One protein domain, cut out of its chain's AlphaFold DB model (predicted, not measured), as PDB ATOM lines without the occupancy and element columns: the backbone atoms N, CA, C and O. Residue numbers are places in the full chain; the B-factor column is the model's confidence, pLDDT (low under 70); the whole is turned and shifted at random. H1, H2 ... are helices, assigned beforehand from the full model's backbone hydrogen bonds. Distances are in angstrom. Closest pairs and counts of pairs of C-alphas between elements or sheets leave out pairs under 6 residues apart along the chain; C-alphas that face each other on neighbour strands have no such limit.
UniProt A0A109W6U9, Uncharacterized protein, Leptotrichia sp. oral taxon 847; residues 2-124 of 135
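Overview. This is residues 2 to 124 of the 135 residues of an uncharacterized protein of Leptotrichia sp. oral taxon 847 (UniProt A0A109W6U9). Two long helices, H1 and H5, run side by side in opposite ways and make the long axis; H2 and H3 pack over one end of the pair, H2 on H1 and H3 across the last turns of H5. The short H4 sits beside that same end of H5, and a long loop returns from it to the far end, where residues 91 to 97 stick out. The printed part has 123 residues with five named helices, H1 to H5 in chain order, and no named strand: all helix. It is only just compact, close to loose, with a radius of gyration of the C-alphas of 16.0 A, and elongated, spanning 51 by 32 by 23 A.

Along the chain. H1, residues 2 to 25, begins at C-alpha 2 (90.857, 100.836, 103.467) and measures 34.4 A. H2 is residues 36 to 46, 15.3 A, and H3 residues 57 to 67, 14.8 A. H4 is residues 70 to 73. H5, residues 96 to 124, measures 42.0 A and ends at C-alpha 124 (95.895, 109.350, 92.477).

Arrangement. The hub, H5, touches H1 at a shallow tilt of 21 degrees, opposite ways; the closest C-alphas, Phe 14 and Leu 112, are 6.1 A apart. H1 and H2 form a helical hairpin at 32 degrees, touching through residues 4 to 15 of H1 alone, with C-alphas Lys 8 and Leu 39 closest at 6.2 A. H3 touches H2 at a steep tilt of 51 degrees, closest at C-alphas Tyr 38 and Glu 64, 6.0 A. H3 also touches residues 120 to 124 of H5 alone, at a steep tilt of 54 degrees; C-alphas Ile 65 and Ser 120 are closest at 5.3 A. H4 touches residues 117 to 121 of H5 alone, with C-alphas Arg 70 and Thr 117 closest at 6.3 A. H1 and H3 are apart. Every O i to N i+4 pair is within hydrogen-bond range in H1, H2, H3 and H5; H4 is too short for one.

Size, cuts and confidence. The farthest C-alphas, Leu 50 and Asp 94, are 52.5 A apart. The printed part has no cut. The link from H4 to H5 is long, and its residues 86 to 87 pair antiparallel with residues 28 to 29. The pLDDT is under 70 in residues 49 to 54, 73 to 82 and 90 to 93.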
ATOM      1  N   GLU A   2      90.118 100.485 102.235       93.50
ATOM      2  CA  GLU A   2      90.857 100.836 103.467       93.50
ATOM      3  C   GLU A   2      91.515 102.230 103.445       93.50
ATOM      4  O   GLU A   2      91.367 103.004 104.391       93.50
ATOM      5  N   ILE A   3      92.157 102.601 102.333       95.81
ATOM      6  CA  ILE A   3      92.771 103.927 102.167       95.81
ATOM      7  C   ILE A   3      91.756 105.080 102.276       95.81
ATOM      8  O   ILE A   3      92.060 106.113 102.869       95.81
ATOM      9  N   TYR A   4      90.519 104.882 101.807       95.38
ATOM     10  CA  TYR A   4      89.444 105.873 101.925       95.38
ATOM     11  C   TYR A   4      88.892 105.961 103.350       95.38
ATOM     12  O   TYR A   4      88.570 107.054 103.807       95.38
ATOM     13  N   LEU A   5      88.835 104.848 104.090       96.62
ATOM     14  CA  LEU A   5      88.496 104.874 105.518       96.62
ATOM     15  C   LEU A   5      89.547 105.653 106.321       96.62
ATOM     16  O   LEU A   5      89.195 106.443 107.200       96.62
ATOM     17  N   LYS A   6      90.832 105.470 105.993       97.94
ATOM     18  CA  LYS A   6      91.929 106.247 106.583       97.94
ATOM     19  C   LYS A   6      91.785 107.734 106.256       97.94
ATOM     20  O   LYS A   6      91.815 108.549 107.172       97.94
ATOM     21  N   LEU A   7      91.562 108.070 104.984       97.56
ATOM     22  CA  LEU A   7      91.327 109.442 104.529       97.56
ATOM     23  C   LEU A   7      90.156 110.100 105.273       97.56
ATOM     24  O   LEU A   7      90.324 111.178 105.841       97.56
ATOM     25  N   LYS A   8      88.999 109.424 105.330       97.25
ATOM     26  CA  LYS A   8      87.809 109.865 106.071       97.25
ATOM     27  C   LYS A   8      88.169 110.233 107.508       97.25
ATOM     28  O   LYS A   8      87.896 111.349 107.941       97.25
ATOM     29  N   LYS A   9      88.825 109.315 108.224       98.12
ATOM     30  CA  LYS A   9      89.202 109.512 109.628       98.12
ATOM     31  C   LYS A   9      90.144 110.706 109.808       98.12
ATOM     32  O   LYS A   9      89.986 111.469 110.757       98.12
ATOM     33  N   THR A  10      91.109 110.891 108.908       97.81
ATOM     34  CA  THR A  10      92.031 112.033 108.972       97.81
ATOM     35  C   THR A  10      91.300 113.361 108.754       97.81
ATOM     36  O   THR A  10      91.523 114.305 109.514       97.81
ATOM     37  N   ILE A  11      90.381 113.431 107.783       96.62
ATOM     38  CA  ILE A  11      89.576 114.638 107.536       96.62
ATOM     39  C   ILE A  11      88.646 114.936 108.723       96.62
ATOM     40  O   ILE A  11      88.537 116.086 109.148       96.62
ATOM     41  N   GLU A  12      88.003 113.920 109.304       97.81
ATOM     42  CA  GLU A  12      87.158 114.080 110.497       97.81
ATOM     43  C   GLU A  12      87.953 114.638 111.685       97.81
ATOM     44  O   GLU A  12      87.525 115.615 112.301       97.81
ATOM     45  N   ASN A  13      89.149 114.097 111.946       97.94
ATOM     46  CA  ASN A  13      90.039 114.599 112.994       97.94
ATOM     47  C   ASN A  13      90.437 116.065 112.758       97.94
ATOM     48  O   ASN A  13      90.482 116.856 113.701       97.94
ATOM     49  N   PHE A  14      90.729 116.442 111.510       95.94
ATOM     50  CA  PHE A  14      91.033 117.829 111.155       95.94
ATOM     51  C   PHE A  14      89.852 118.753 111.465       95.94
ATOM     52  O   PHE A  14      90.019 119.783 112.119       95.94
ATOM     53  N   LEU A  15      88.645 118.364 111.043       95.50
ATOM     54  CA  LEU A  15      87.423 119.131 111.269       95.50
ATOM     55  C   LEU A  15      87.096 119.289 112.757       95.50
ATOM     56  O   LEU A  15      86.666 120.369 113.166       95.50
ATOM     57  N   GLU A  16      87.317 118.248 113.558       96.75
ATOM     58  CA  GLU A  16      87.121 118.279 115.006       96.75
ATOM     59  C   GLU A  16      88.101 119.242 115.685       96.75
ATOM     60  O   GLU A  16      87.670 120.155 116.392       96.75
ATOM     61  N   VAL A  17      89.407 119.107 115.417       95.50
ATOM     62  CA  VAL A  17      90.428 120.012 115.970       95.50
ATOM     63  C   VAL A  17      90.128 121.453 115.570       95.50
ATOM     64  O   VAL A  17      90.153 122.337 116.426       95.50
ATOM     65  N   ARG A  18      89.788 121.692 114.299       93.56
ATOM     66  CA  ARG A  18      89.410 123.013 113.791       93.56
ATOM     67  C   ARG A  18      88.229 123.600 114.561       93.56
ATOM     68  O   ARG A  18      88.327 124.713 115.073       93.56
ATOM     69  N   LYS A  19      87.125 122.857 114.654       93.94
ATOM     70  CA  LYS A  19      85.891 123.323 115.294       93.94
ATOM     71  C   LYS A  19      86.107 123.621 116.776       93.94
ATOM     72  O   LYS A  19      85.747 124.708 117.222       93.94
ATOM     73  N   ASN A  20      86.719 122.693 117.511       93.69
ATOM     74  CA  ASN A  20      86.932 122.844 118.950       93.69
ATOM     75  C   ASN A  20      87.860 124.031 119.237       93.69
ATOM     76  O   ASN A  20      87.545 124.871 120.073       93.69
ATOM     77  N   SER A  21      88.943 124.180 118.466       91.69
ATOM     78  CA  SER A  21      89.889 125.290 118.634       91.69
ATOM     79  C   SER A  21      89.247 126.657 118.366       91.69
ATOM     80  O   SER A  21      89.472 127.606 119.117       91.69
ATOM     81  N   ILE A  22      88.411 126.771 117.326       90.00
ATOM     82  CA  ILE A  22      87.663 128.005 117.031       90.00
ATOM     83  C   ILE A  22      86.677 128.325 118.164       90.00
ATOM     84  O   ILE A  22      86.588 129.475 118.587       90.00
ATOM     85  N   GLN A  23      85.956 127.328 118.682       89.06
ATOM     86  CA  GLN A  23      84.934 127.533 119.714       89.06
ATOM     87  C   GLN A  23      85.527 127.853 121.093       89.06
ATOM     88  O   GLN A  23      85.093 128.807 121.737       89.06
ATOM     89  N   GLU A  24      86.521 127.089 121.542       87.81
ATOM     90  CA  GLU A  24      87.095 127.210 122.888       87.81
ATOM     91  C   GLU A  24      88.013 128.427 123.019       87.81
ATOM     92  O   GLU A  24      87.985 129.131 124.028       87.81
ATOM     93  N   MET A  25      88.825 128.694 121.992       86.38
ATOM     94  CA  MET A  25      89.860 129.731 122.039       86.38
ATOM     95  C   MET A  25      89.509 130.990 121.236       86.38
ATOM     96  O   MET A  25      90.307 131.932 121.226       86.38
ATOM     97  N   LYS A  26      88.322 131.025 120.604       86.31
ATOM     98  CA  LYS A  26      87.821 132.126 119.756       86.31
ATOM     99  C   LYS A  26      88.744 132.464 118.578       86.31
ATOM    100  O   LYS A  26      88.866 133.615 118.174       86.31
ATOM    101  N   LEU A  27      89.414 131.455 118.028       88.00
ATOM    102  CA  LEU A  27      90.379 131.635 116.945       88.00
ATOM    103  C   LEU A  27      89.691 131.912 115.604       88.00
ATOM    104  O   LEU A  27      88.541 131.533 115.388       88.00
ATOM    105  N   LYS A  28      90.427 132.534 114.682       89.56
ATOM    106  CA  LYS A  28      90.000 132.776 113.298       89.56
ATOM    107  C   LYS A  28      90.827 131.938 112.332       89.56
ATOM    108  O   LYS A  28      92.008 131.714 112.573       89.56
ATOM    109  N   GLU A  29      90.225 131.499 111.237       89.50
ATOM    110  CA  GLU A  29      90.949 130.815 110.160       89.50
ATOM    111  C   GLU A  29      91.749 131.831 109.328       89.50
ATOM    112  O   GLU A  29      91.269 132.937 109.068       89.50
ATOM    113  N   SER A  30      92.968 131.470 108.905       86.38
ATOM    114  CA  SER A  30      93.776 132.287 107.986       86.38
ATOM    115  C   SER A  30      93.152 132.379 106.592       86.38
ATOM    116  O   SER A  30      93.296 133.391 105.909       86.38
ATOM    117  N   ASN A  31      92.448 131.325 106.174       82.88
ATOM    118  CA  ASN A  31      91.735 131.231 104.910       82.88
ATOM    119  C   ASN A  31      90.536 130.269 105.031       82.88
ATOM    120  O   ASN A  31      90.461 129.453 105.949       82.88
ATOM    121  N   GLY A  32      89.578 130.383 104.110       78.62
ATOM    122  CA  GLY A  32      88.428 129.482 104.051       78.62
ATOM    123  C   GLY A  32      88.799 128.149 103.407       78.62
ATOM    124  O   GLY A  32      88.707 128.015 102.188       78.62
ATOM    125  N   LEU A  33      89.190 127.161 104.213       81.81
ATOM    126  CA  LEU A  33      89.530 125.825 103.725       81.81
ATOM    127  C   LEU A  33      88.274 124.939 103.614       81.81
ATOM    128  O   LEU A  33      87.704 124.487 104.618       81.81
ATOM    129  N   ASN A  34      87.837 124.666 102.381       83.00
ATOM    130  CA  ASN A  34      86.643 123.860 102.110       83.00
ATOM    131  C   ASN A  34      86.952 122.357 102.003       83.00
ATOM    132  O   ASN A  34      86.905 121.772 100.929       83.00
ATOM    133  N   ILE A  35      87.240 121.717 103.136       89.88
ATOM    134  CA  ILE A  35      87.497 120.266 103.201       89.88
ATOM    135  C   ILE A  35      86.235 119.415 103.440       89.88
ATOM    136  O   ILE A  35      86.247 118.191 103.321       89.88
ATOM    137  N   GLN A  36      85.116 120.052 103.796       91.81
ATOM    138  CA  GLN A  36      83.866 119.349 104.115       91.81
ATOM    139  C   GLN A  36      83.259 118.668 102.889       91.81
ATOM    140  O   GLN A  36      82.700 117.580 103.010       91.81
ATOM    141  N   TYR A  37      83.388 119.289 101.717       91.31
ATOM    142  CA  TYR A  37      82.908 118.699 100.475       91.31
ATOM    143  C   TYR A  37      83.693 117.435 100.105       91.31
ATOM    144  O   TYR A  37      83.090 116.417  99.769       91.31
ATOM    145  N   TYR A  38      85.015 117.440 100.306       92.88
ATOM    146  CA  TYR A  38      85.826 116.241 100.119       92.88
ATOM    147  C   TYR A  38      85.373 115.095 101.038       92.88
ATOM    148  O   TYR A  38      85.154 113.973 100.578       92.88
ATOM    149  N   LEU A  39      85.122 115.384 102.323       95.00
ATOM    150  CA  LEU A  39      84.564 114.399 103.258       95.00
ATOM    151  C   LEU A  39      83.200 113.866 102.798       95.00
ATOM    152  O   LEU A  39      82.930 112.673 102.929       95.00
ATOM    153  N   TYR A  40      82.332 114.732 102.273       92.50
ATOM    154  CA  TYR A  40      81.033 114.325 101.741       92.50
ATOM    155  C   TYR A  40      81.180 113.315 100.595       92.50
ATOM    156  O   TYR A  40      80.535 112.265 100.635       92.50
ATOM    157  N   LEU A  41      82.064 113.575  99.627       92.69
ATOM    158  CA  LEU A  41      82.306 112.655  98.512       92.69
ATOM    159  C   LEU A  41      82.892 111.319  98.995       92.69
ATOM    160  O   LEU A  41      82.415 110.252  98.607       92.69
ATOM    161  N   VAL A  42      83.863 111.359  99.911       93.56
ATOM    162  CA  VAL A  42      84.445 110.152 100.524       93.56
ATOM    163  C   VAL A  42      83.386 109.340 101.284       93.56
ATOM    164  O   VAL A  42      83.370 108.113 101.205       93.56
ATOM    165  N   ASN A  43      82.458 109.997 101.980       92.69
ATOM    166  CA  ASN A  43      81.351 109.315 102.651       92.69
ATOM    167  C   ASN A  43      80.366 108.679 101.663       92.69
ATOM    168  O   ASN A  43      79.915 107.560 101.907       92.69
ATOM    169  N   CYS A  44      80.051 109.350 100.550       89.81
ATOM    170  CA  CYS A  44      79.216 108.764  99.497       89.81
ATOM    171  C   CYS A  44      79.846 107.481  98.939       89.81
ATOM    172  O   CYS A  44      79.130 106.504  98.729       89.81
ATOM    173  N   LEU A  45      81.176 107.469  98.774       89.56
ATOM    174  CA  LEU A  45      81.934 106.292  98.351       89.56
ATOM    175  C   LEU A  45      81.852 105.134  99.352       89.56
ATOM    176  O   LEU A  45      81.594 104.004  98.961       89.56
ATOM    177  N   ILE A  46      82.112 105.405 100.636       90.56
ATOM    178  CA  ILE A  46      82.236 104.371 101.679       90.56
ATOM    179  C   ILE A  46      80.893 103.723 102.005       90.56
ATOM    180  O   ILE A  46      80.832 102.521 102.240       90.56
ATOM    181  N   TYR A  47      79.832 104.525 102.078       86.62
ATOM    182  CA  TYR A  47      78.518 104.059 102.515       86.62
ATOM    183  C   TYR A  47      77.586 103.701 101.358       86.62
ATOM    184  O   TYR A  47      76.407 103.463 101.614       86.62
ATOM    185  N   GLU A  48      78.085 103.719 100.115       74.25
ATOM    186  CA  GLU A  48      77.324 103.396  98.901       74.25
ATOM    187  C   GLU A  48      75.934 104.063  98.896       74.25
ATOM    188  O   GLU A  48      74.919 103.446  98.581       74.25
ATOM    189  N   GLN A  49      75.862 105.338  99.305       69.25
ATOM    190  CA  GLN A  49      74.588 106.058  99.436       69.25
ATOM    191  C   GLN A  49      74.071 106.473  98.055       69.25
ATOM    192  O   GLN A  49      74.114 107.652  97.712       69.25
ATOM    193  N   LEU A  50      73.580 105.497  97.284       54.53
ATOM    194  CA  LEU A  50      73.153 105.599  95.882       54.53
ATOM    195  C   LEU A  50      72.207 106.781  95.600       54.53
ATOM    196  O   LEU A  50      72.285 107.377  94.532       54.53
ATOM    197  N   GLU A  51      71.366 107.176  96.559       59.38
ATOM    198  CA  GLU A  51      70.444 108.318  96.425       59.38
ATOM    199  C   GLU A  51      71.119 109.696  96.536       59.38
ATOM    200  O   GLU A  51      70.538 110.710  96.157       59.38
ATOM    201  N   LYS A  52      72.341 109.748  97.073       63.47
ATOM    202  CA  LYS A  52      73.111 110.979  97.298       63.47
ATOM    203  C   LYS A  52      74.376 111.048  96.461       63.47
ATOM    204  O   LYS A  52      75.134 111.993  96.651       63.47
ATOM    205  N   ILE A  53      74.619 110.073  95.586       69.75
ATOM    206  CA  ILE A  53      75.740 110.098  94.649       69.75
ATOM    207  C   ILE A  53      75.435 111.177  93.599       69.75
ATOM    208  O   ILE A  53      74.464 111.032  92.850       69.75
ATOM    209  N   PRO A  54      76.222 112.268  93.524       69.25
ATOM    210  CA  PRO A  54      76.089 113.248  92.454       69.25
ATOM    211  C   PRO A  54      76.150 112.578  91.081       69.25
ATOM    212  O   PRO A  54      76.898 111.623  90.870       69.25
ATOM    213  N   LYS A  55      75.411 113.110  90.102       74.25
ATOM    214  CA  LYS A  55      75.409 112.566  88.733       74.25
ATOM    215  C   LYS A  55      76.824 112.496  88.125       74.25
ATOM    216  O   LYS A  55      77.096 111.593  87.340       74.25
ATOM    217  N   ASN A  56      77.714 113.395  88.556       85.75
ATOM    218  CA  ASN A  56      79.116 113.486  88.140       85.75
ATOM    219  C   ASN A  56      80.096 113.076  89.260       85.75
ATOM    220  O   ASN A  56      81.251 113.488  89.260       85.75
ATOM    221  N   PHE A  57      79.649 112.259  90.220       88.00
ATOM    222  CA  PHE A  57      80.410 111.895  91.419       88.00
ATOM    223  C   PHE A  57      81.841 111.427  91.146       88.00
ATOM    224  O   PHE A  57      82.759 111.813  91.862       88.00
ATOM    225  N   LYS A  58      82.032 110.578  90.127       88.25
ATOM    226  CA  LYS A  58      83.351 110.025  89.789       88.25
ATOM    227  C   LYS A  58      84.343 111.136  89.441       88.25
ATOM    228  O   LYS A  58      85.481 111.098  89.901       88.25
ATOM    229  N   ASP A  59      83.893 112.119  88.668       90.69
ATOM    230  CA  ASP A  59      84.713 113.248  88.235       90.69
ATOM    231  C   ASP A  59      84.934 114.231  89.388       90.69
ATOM    232  O   ASP A  59      86.062 114.651  89.620       90.69
ATOM    233  N   GLU A  60      83.892 114.516  90.176       91.69
ATOM    234  CA  GLU A  60      83.991 115.362  91.375       91.69
ATOM    235  C   GLU A  60      84.962 114.780  92.409       91.69
ATOM    236  O   GLU A  60      85.793 115.502  92.953       91.69
ATOM    237  N   LEU A  61      84.903 113.468  92.666       92.12
ATOM    238  CA  LEU A  61      85.813 112.815  93.603       92.12
ATOM    239  C   LEU A  61      87.251 112.838  93.084       92.12
ATOM    240  O   LEU A  61      88.166 113.081  93.865       92.12
ATOM    241  N   LYS A  62      87.468 112.581  91.790       92.06
ATOM    242  CA  LYS A  62      88.806 112.656  91.188       92.06
ATOM    243  C   LYS A  62      89.386 114.061  91.259       92.06
ATOM    244  O   LYS A  62      90.558 114.193  91.604       92.06
ATOM    245  N   GLU A  63      88.578 115.077  90.965       90.75
ATOM    246  CA  GLU A  63      88.992 116.475  91.065       90.75
ATOM    247  C   GLU A  63      89.306 116.833  92.515       90.75
ATOM    248  O   GLU A  63      90.367 117.382  92.778       90.75
ATOM    249  N   GLU A  64      88.471 116.451  93.486       91.50
ATOM    250  CA  GLU A  64      88.806 116.679  94.892       91.50
ATOM    251  C   GLU A  64      90.078 115.924  95.304       91.50
ATOM    252  O   GLU A  64      90.969 116.525  95.887       91.50
ATOM    253  N   ILE A  65      90.262 114.655  94.935       92.56
ATOM    254  CA  ILE A  65      91.524 113.944  95.205       92.56
ATOM    255  C   ILE A  65      92.713 114.726  94.637       92.56
ATOM    256  O   ILE A  65      93.678 114.958  95.366       92.56
ATOM    257  N   LEU A  66      92.625 115.183  93.382       89.88
ATOM    258  CA  LEU A  66      93.634 116.032  92.748       89.88
ATOM    259  C   LEU A  66      93.865 117.323  93.548       89.88
ATOM    260  O   LEU A  66      95.022 117.703  93.760       89.88
ATOM    261  N   ASN A  67      92.788 117.939  94.050       86.88
ATOM    262  CA  ASN A  67      92.791 119.153  94.869       86.88
ATOM    263  C   ASN A  67      93.624 119.034  96.129       86.88
ATOM    264  O   ASN A  67      94.276 119.999  96.529       86.88
ATOM    265  N   TRP A  68      93.641 117.835  96.689       89.06
ATOM    266  CA  TRP A  68      94.364 117.499  97.896       89.06
ATOM    267  C   TRP A  68      95.658 116.737  97.593       89.06
ATOM    268  O   TRP A  68      96.171 116.069  98.474       89.06
ATOM    269  N   THR A  69      96.227 116.795  96.385       88.50
ATOM    270  CA  THR A  69      97.543 116.184  96.101       88.50
ATOM    271  C   THR A  69      98.685 117.194  96.101       88.50
ATOM    272  O   THR A  69      98.499 118.382  95.840       88.50
ATOM    273  N   ARG A  70      99.919 116.691  96.268       78.44
ATOM    274  CA  ARG A  70     101.146 117.496  96.108       78.44
ATOM    275  C   ARG A  70     101.278 118.150  94.725       78.44
ATOM    276  O   ARG A  70     102.014 119.115  94.570       78.44
ATOM    277  N   TYR A  71     100.593 117.615  93.713       76.06
ATOM    278  CA  TYR A  71     100.671 118.111  92.341       76.06
ATOM    279  C   TYR A  71      99.939 119.429  92.153       76.06
ATOM    280  O   TYR A  71     100.326 120.228  91.304       76.06
ATOM    281  N   ARG A  72      98.900 119.707  92.945       70.81
ATOM    282  CA  ARG A  72      98.186 120.977  92.808       70.81
ATOM    283  C   ARG A  72      98.972 122.155  93.370       70.81
ATOM    284  O   ARG A  72      98.900 123.241  92.801       70.81
ATOM    285  N   ALA A  73      99.829 121.912  94.363       58.50
ATOM    286  CA  ALA A  73     100.810 122.884  94.842       58.50
ATOM    287  C   ALA A  73     101.768 123.359  93.724       58.50
ATOM    288  O   ALA A  73     102.178 124.519  93.710       58.50
ATOM    289  N   SER A  74     102.068 122.513  92.723       59.03
ATOM    290  CA  SER A  74     102.953 122.873  91.605       59.03
ATOM    291  C   SER A  74     102.275 123.627  90.448       59.03
ATOM    292  O   SER A  74     102.976 124.074  89.544       59.03
ATOM    293  N   TYR A  75     100.947 123.815  90.460       57.50
ATOM    294  CA  TYR A  75     100.218 124.550  89.405       57.50
ATOM    295  C   TYR A  75     100.190 126.078  89.593       57.50
ATOM    296  O   TYR A  75      99.605 126.788  88.778       57.50
ATOM    297  N   GLY A  76     100.881 126.606  90.609       52.31
ATOM    298  CA  GLY A  76     101.193 128.032  90.694       52.31
ATOM    299  C   GLY A  76      99.981 128.916  90.974       52.31
ATOM    300  O   GLY A  76      99.533 129.651  90.099       52.31
ATOM    301  N   LYS A  77      99.480 128.863  92.211       45.72
ATOM    302  CA  LYS A  77      98.757 129.928  92.931       45.72
ATOM    303  C   LYS A  77      98.272 129.329  94.244       45.72
ATOM    304  O   LYS A  77      97.366 128.513  94.195       45.72
ATOM    305  N   TYR A  78      98.858 129.774  95.358       48.97
ATOM    306  CA  TYR A  78      98.379 129.532  96.723       48.97
ATOM    307  C   TYR A  78      98.156 128.045  97.022       48.97
ATOM    308  O   TYR A  78      97.093 127.523  96.709       48.97
ATOM    309  N   ASP A  79      99.132 127.358  97.621       57.59
ATOM    310  CA  ASP A  79      98.837 126.044  98.188       57.59
ATOM    311  C   ASP A  79      97.888 126.265  99.381       57.59
ATOM    312  O   ASP A  79      98.327 126.742 100.432       57.59
ATOM    313  N   PRO A  80      96.576 125.976  99.260       53.62
ATOM    314  CA  PRO A  80      95.635 126.230 100.347       53.62
ATOM    315  C   PRO A  80      95.975 125.373 101.578       53.62
ATOM    316  O   PRO A  80      95.499 125.659 102.676       53.62
ATOM    317  N   LEU A  81      96.788 124.327 101.382       62.38
ATOM    318  CA  LEU A  81      97.186 123.321 102.355       62.38
ATOM    319  C   LEU A  81      98.386 123.781 103.191       62.38
ATOM    320  O   LEU A  81      98.385 123.578 104.404       62.38
ATOM    321  N   GLU A  82      99.390 124.422 102.586       63.00
ATOM    322  CA  GLU A  82     100.578 124.891 103.320       63.00
ATOM    323  C   GLU A  82     100.307 126.145 104.168       63.00
ATOM    324  O   GLU A  82     100.901 126.296 105.238       63.00
ATOM    325  N   ASP A  83      99.357 126.995 103.765       72.12
ATOM    326  CA  ASP A  83      99.105 128.292 104.418       72.12
ATOM    327  C   ASP A  83      97.924 128.299 105.413       72.12
ATOM    328  O   ASP A  83      97.591 129.339 106.008       72.12
ATOM    329  N   TYR A  84      97.258 127.158 105.624       86.81
ATOM    330  CA  TYR A  84      96.164 127.072 106.592       86.81
ATOM    331  C   TYR A  84      96.687 127.048 108.032       86.81
ATOM    332  O   TYR A  84      97.396 126.136 108.451       86.81
ATOM    333  N   ASN A  85      96.267 128.036 108.819       89.19
ATOM    334  CA  ASN A  85      96.537 128.126 110.246       89.19
ATOM    335  C   ASN A  85      95.362 128.801 110.956       89.19
ATOM    336  O   ASN A  85      94.609 129.577 110.365       89.19
ATOM    337  N   LEU A  86      95.241 128.554 112.255       91.19
ATOM    338  CA  LEU A  86      94.397 129.353 113.128       91.19
ATOM    339  C   LEU A  86      95.188 130.542 113.675       91.19
ATOM    340  O   LEU A  86      96.367 130.434 114.020       91.19
ATOM    341  N   LEU A  87      94.517 131.682 113.766       89.44
ATOM    342  CA  LEU A  87      95.066 132.953 114.210       89.44
ATOM    343  C   LEU A  87      94.327 133.425 115.459       89.44
ATOM    344  O   LEU A  87      93.103 133.294 115.563       89.44
ATOM    345  N   SER A  88      95.066 134.030 116.390       85.12
ATOM    346  CA  SER A  88      94.436 134.810 117.449       85.12
ATOM    347  C   SER A  88      93.931 136.129 116.871       85.12
ATOM    348  O   SER A  88      94.615 136.819 116.120       85.12
ATOM    349  N   ASP A  89      92.748 136.517 117.308       73.94
ATOM    350  CA  ASP A  89      92.109 137.818 117.181       73.94
ATOM    351  C   ASP A  89      92.853 138.896 117.998       73.94
ATOM    352  O   ASP A  89      92.352 139.420 118.983       73.94
ATOM    353  N   SER A  90      94.094 139.178 117.582       62.53
ATOM    354  CA  SER A  90      94.954 140.352 117.849       62.53
ATOM    355  C   SER A  90      95.244 140.813 119.291       62.53
ATOM    356  O   SER A  90      96.256 141.474 119.485       62.53
ATOM    357  N   TYR A  91      94.469 140.449 120.312       57.56
ATOM    358  CA  TYR A  91      94.614 140.934 121.697       57.56
ATOM    359  C   TYR A  91      95.252 139.916 122.663       57.56
ATOM    360  O   TYR A  91      95.316 140.162 123.861       57.56
ATOM    361  N   GLY A  92      95.699 138.757 122.163       59.19
ATOM    362  CA  GLY A  92      96.191 137.635 122.981       59.19
ATOM    363  C   GLY A  92      97.692 137.346 122.892       59.19
ATOM    364  O   GLY A  92      98.117 136.309 123.388       59.19
ATOM    365  N   TRP A  93      98.484 138.209 122.248       65.12
ATOM    366  CA  TRP A  93      99.912 137.955 122.000       65.12
ATOM    367  C   TRP A  93     100.757 137.954 123.283       65.12
ATOM    368  O   TRP A  93     101.774 137.266 123.342       65.12
ATOM    369  N   ASP A  94     100.301 138.659 124.321       73.88
ATOM    370  CA  ASP A  94     100.973 138.725 125.623       73.88
ATOM    371  C   ASP A  94     100.686 137.496 126.510       73.88
ATOM    372  O   ASP A  94     101.420 137.224 127.464       73.88
ATOM    373  N   ASP A  95      99.656 136.707 126.180       85.25
ATOM    374  CA  ASP A  95      99.330 135.461 126.873       85.25
ATOM    375  C   ASP A  95     100.166 134.304 126.304       85.25
ATOM    376  O   ASP A  95      99.785 133.605 125.358       85.25
ATOM    377  N   LYS A  96     101.341 134.098 126.906       87.38
ATOM    378  CA  LYS A  96     102.283 133.041 126.508       87.38
ATOM    379  C   LYS A  96     101.666 131.641 126.536       87.38
ATOM    380  O   LYS A  96     102.023 130.817 125.696       87.38
ATOM    381  N   GLU A  97     100.760 131.354 127.473       88.50
ATOM    382  CA  GLU A  97     100.125 130.036 127.561       88.50
ATOM    383  C   GLU A  97      99.152 129.832 126.395       88.50
ATOM    384  O   GLU A  97      99.180 128.789 125.732       88.50
ATOM    385  N   LYS A  98      98.333 130.845 126.093       86.62
ATOM    386  CA  LYS A  98      97.431 130.829 124.936       86.62
ATOM    387  C   LYS A  98      98.207 130.697 123.625       86.62
ATOM    388  O   LYS A  98      97.809 129.907 122.767       86.62
ATOM    389  N   MET A  99      99.321 131.412 123.480       88.69
ATOM    390  CA  MET A  99     100.155 131.357 122.276       88.69
ATOM    391  C   MET A  99     100.835 129.997 122.088       88.69
ATOM    392  O   MET A  99     100.866 129.479 120.971       88.69
ATOM    393  N   GLU A 100     101.310 129.364 123.162       91.81
ATOM    394  CA  GLU A 100     101.872 128.010 123.083       91.81
ATOM    395  C   GLU A 100     100.798 126.966 122.730       91.81
ATOM    396  O   GLU A 100     101.038 126.076 121.910       91.81
ATOM    397  N   LYS A 101      99.583 127.092 123.285       92.00
ATOM    398  CA  LYS A 101      98.439 126.247 122.894       92.00
ATOM    399  C   LYS A 101      98.099 126.421 121.414       92.00
ATOM    400  O   LYS A 101      97.972 125.422 120.706       92.00
ATOM    401  N   LEU A 102      98.023 127.663 120.929       92.38
ATOM    402  CA  LEU A 102      97.774 127.968 119.517       92.38
ATOM    403  C   LEU A 102      98.833 127.335 118.607       92.38
ATOM    404  O   LEU A 102      98.497 126.696 117.611       92.38
ATOM    405  N   ARG A 103     100.114 127.452 118.975       92.12
ATOM    406  CA  ARG A 103     101.221 126.847 118.229       92.12
ATOM    407  C   ARG A 103     101.064 125.331 118.123       92.12
ATOM    408  O   ARG A 103     101.194 124.787 117.030       92.12
ATOM    409  N   LYS A 104     100.748 124.645 119.226       94.88
ATOM    410  CA  LYS A 104     100.517 123.187 119.230       94.88
ATOM    411  C   LYS A 104      99.329 122.784 118.356       94.88
ATOM    412  O   LYS A 104      99.416 121.792 117.637       94.88
ATOM    413  N   ILE A 105      98.246 123.558 118.392       94.69
ATOM    414  CA  ILE A 105      97.067 123.338 117.543       94.69
ATOM    415  C   ILE A 105      97.441 123.455 116.062       94.69
ATOM    416  O   ILE A 105      97.126 122.553 115.290       94.69
ATOM    417  N   ASN A 106      98.161 124.509 115.673       93.56
ATOM    418  CA  ASN A 106      98.578 124.711 114.284       93.56
ATOM    419  C   ASN A 106      99.551 123.630 113.797       93.56
ATOM    420  O   ASN A 106      99.406 123.151 112.676       93.56
ATOM    421  N   VAL A 107     100.480 123.168 114.645       94.31
ATOM    422  CA  VAL A 107     101.343 122.015 114.322       94.31
ATOM    423  C   VAL A 107     100.495 120.775 114.027       94.31
ATOM    424  O   VAL A 107     100.663 120.164 112.976       94.31
ATOM    425  N   LYS A 108      99.530 120.453 114.897       95.31
ATOM    426  CA  LYS A 108      98.637 119.301 114.706       95.31
ATOM    427  C   LYS A 108      97.791 119.423 113.433       95.31
ATOM    428  O   LYS A 108      97.609 118.441 112.720       95.31
ATOM    429  N   LEU A 109      97.262 120.611 113.140       94.00
ATOM    430  CA  LEU A 109      96.499 120.861 111.912       94.00
ATOM    431  C   LEU A 109      97.378 120.691 110.666       94.00
ATOM    432  O   LEU A 109      96.948 120.047 109.714       94.00
ATOM    433  N   SER A 110      98.619 121.190 110.697       91.56
ATOM    434  CA  SER A 110      99.591 121.022 109.608       91.56
ATOM    435  C   SER A 110      99.951 119.551 109.373       91.56
ATOM    436  O   SER A 110     100.015 119.110 108.227       91.56
ATOM    437  N   GLU A 111     100.137 118.761 110.434       94.00
ATOM    438  CA  GLU A 111     100.366 117.313 110.329       94.00
ATOM    439  C   GLU A 111      99.177 116.593 109.678       94.00
ATOM    440  O   GLU A 111      99.366 115.813 108.746       94.00
ATOM    441  N   LEU A 112      97.950 116.911 110.101       95.19
ATOM    442  CA  LEU A 112      96.737 116.332 109.516       95.19
ATOM    443  C   LEU A 112      96.576 116.705 108.039       95.19
ATOM    444  O   LEU A 112      96.222 115.846 107.236       95.19
ATOM    445  N   ILE A 113      96.873 117.952 107.664       91.94
ATOM    446  CA  ILE A 113      96.861 118.375 106.261       91.94
ATOM    447  C   ILE A 113      97.883 117.572 105.452       91.94
ATOM    448  O   ILE A 113      97.529 117.023 104.414       91.94
ATOM    449  N   LYS A 114      99.122 117.426 105.941       91.19
ATOM    450  CA  LYS A 114     100.158 116.623 105.267       91.19
ATOM    451  C   LYS A 114      99.726 115.171 105.069       91.19
ATOM    452  O   LYS A 114      99.983 114.604 104.007       91.19
ATOM    453  N   ASP A 115      99.055 114.581 106.053       94.81
ATOM    454  CA  ASP A 115      98.517 113.226 105.943       94.81
ATOM    455  C   ASP A 115      97.405 113.130 104.891       94.81
ATOM    456  O   ASP A 115      97.414 112.201 104.082       94.81
ATOM    457  N   ILE A 116      96.481 114.097 104.849       94.19
ATOM    458  CA  ILE A 116      95.440 114.180 103.809       94.19
ATOM    459  C   ILE A 116      96.096 114.303 102.431       94.19
ATOM    460  O   ILE A 116      95.710 113.580 101.507       94.19
ATOM    461  N   THR A 117      97.133 115.137 102.313       91.62
ATOM    462  CA  THR A 117      97.872 115.329 101.064       91.62
ATOM    463  C   THR A 117      98.545 114.052 100.593       91.62
ATOM    464  O   THR A 117      98.453 113.662  99.424       91.62
ATOM    465  N   LYS A 118      99.213 113.364 101.520       93.56
ATOM    466  CA  LYS A 118      99.903 112.106 101.253       93.56
ATOM    467  C   LYS A 118      98.929 111.022 100.801       93.56
ATOM    468  O   LYS A 118      99.175 110.392  99.778       93.56
ATOM    469  N   ILE A 119      97.828 110.833 101.528       96.12
ATOM    470  CA  ILE A 119      96.832 109.802 101.210       96.12
ATOM    471  C   ILE A 119      96.175 110.084  99.854       96.12
ATOM    472  O   ILE A 119      96.052 109.179  99.034       96.12
ATOM    473  N   SER A 120      95.797 111.333  99.579       94.19
ATOM    474  CA  SER A 120      95.179 111.699  98.296       94.19
ATOM    475  C   SER A 120      96.152 111.507  97.126       94.19
ATOM    476  O   SER A 120      95.770 110.998  96.075       94.19
ATOM    477  N   THR A 121      97.433 111.831  97.327       93.12
ATOM    478  CA  THR A 121      98.492 111.575  96.336       93.12
ATOM    479  C   THR A 121      98.651 110.079  96.061       93.12
ATOM    480  O   THR A 121      98.723 109.678  94.903       93.12
ATOM    481  N   GLU A 122      98.645 109.248  97.105       95.75
ATOM    482  CA  GLU A 122      98.720 107.789  96.979       95.75
ATOM    483  C   GLU A 122      97.524 107.214  96.203       95.75
ATOM    484  O   GLU A 122      97.713 106.335  95.361       95.75
ATOM    485  N   ILE A 123      96.313 107.738  96.430       95.44
ATOM    486  CA  ILE A 123      95.115 107.347  95.672       95.44
ATOM    487  C   ILE A 123      95.277 107.677  94.184       95.44
ATOM    488  O   ILE A 123      95.011 106.816  93.345       95.44
ATOM    489  N   LEU A 124      95.722 108.894  93.858       93.31
ATOM    490  CA  LEU A 124      95.895 109.350  92.477       93.31
ATOM    491  C   LEU A 124      96.976 108.549  91.732       93.31
ATOM    492  O   LEU A 124      96.722 108.039  90.644       93.31
TER     493      LEU A 124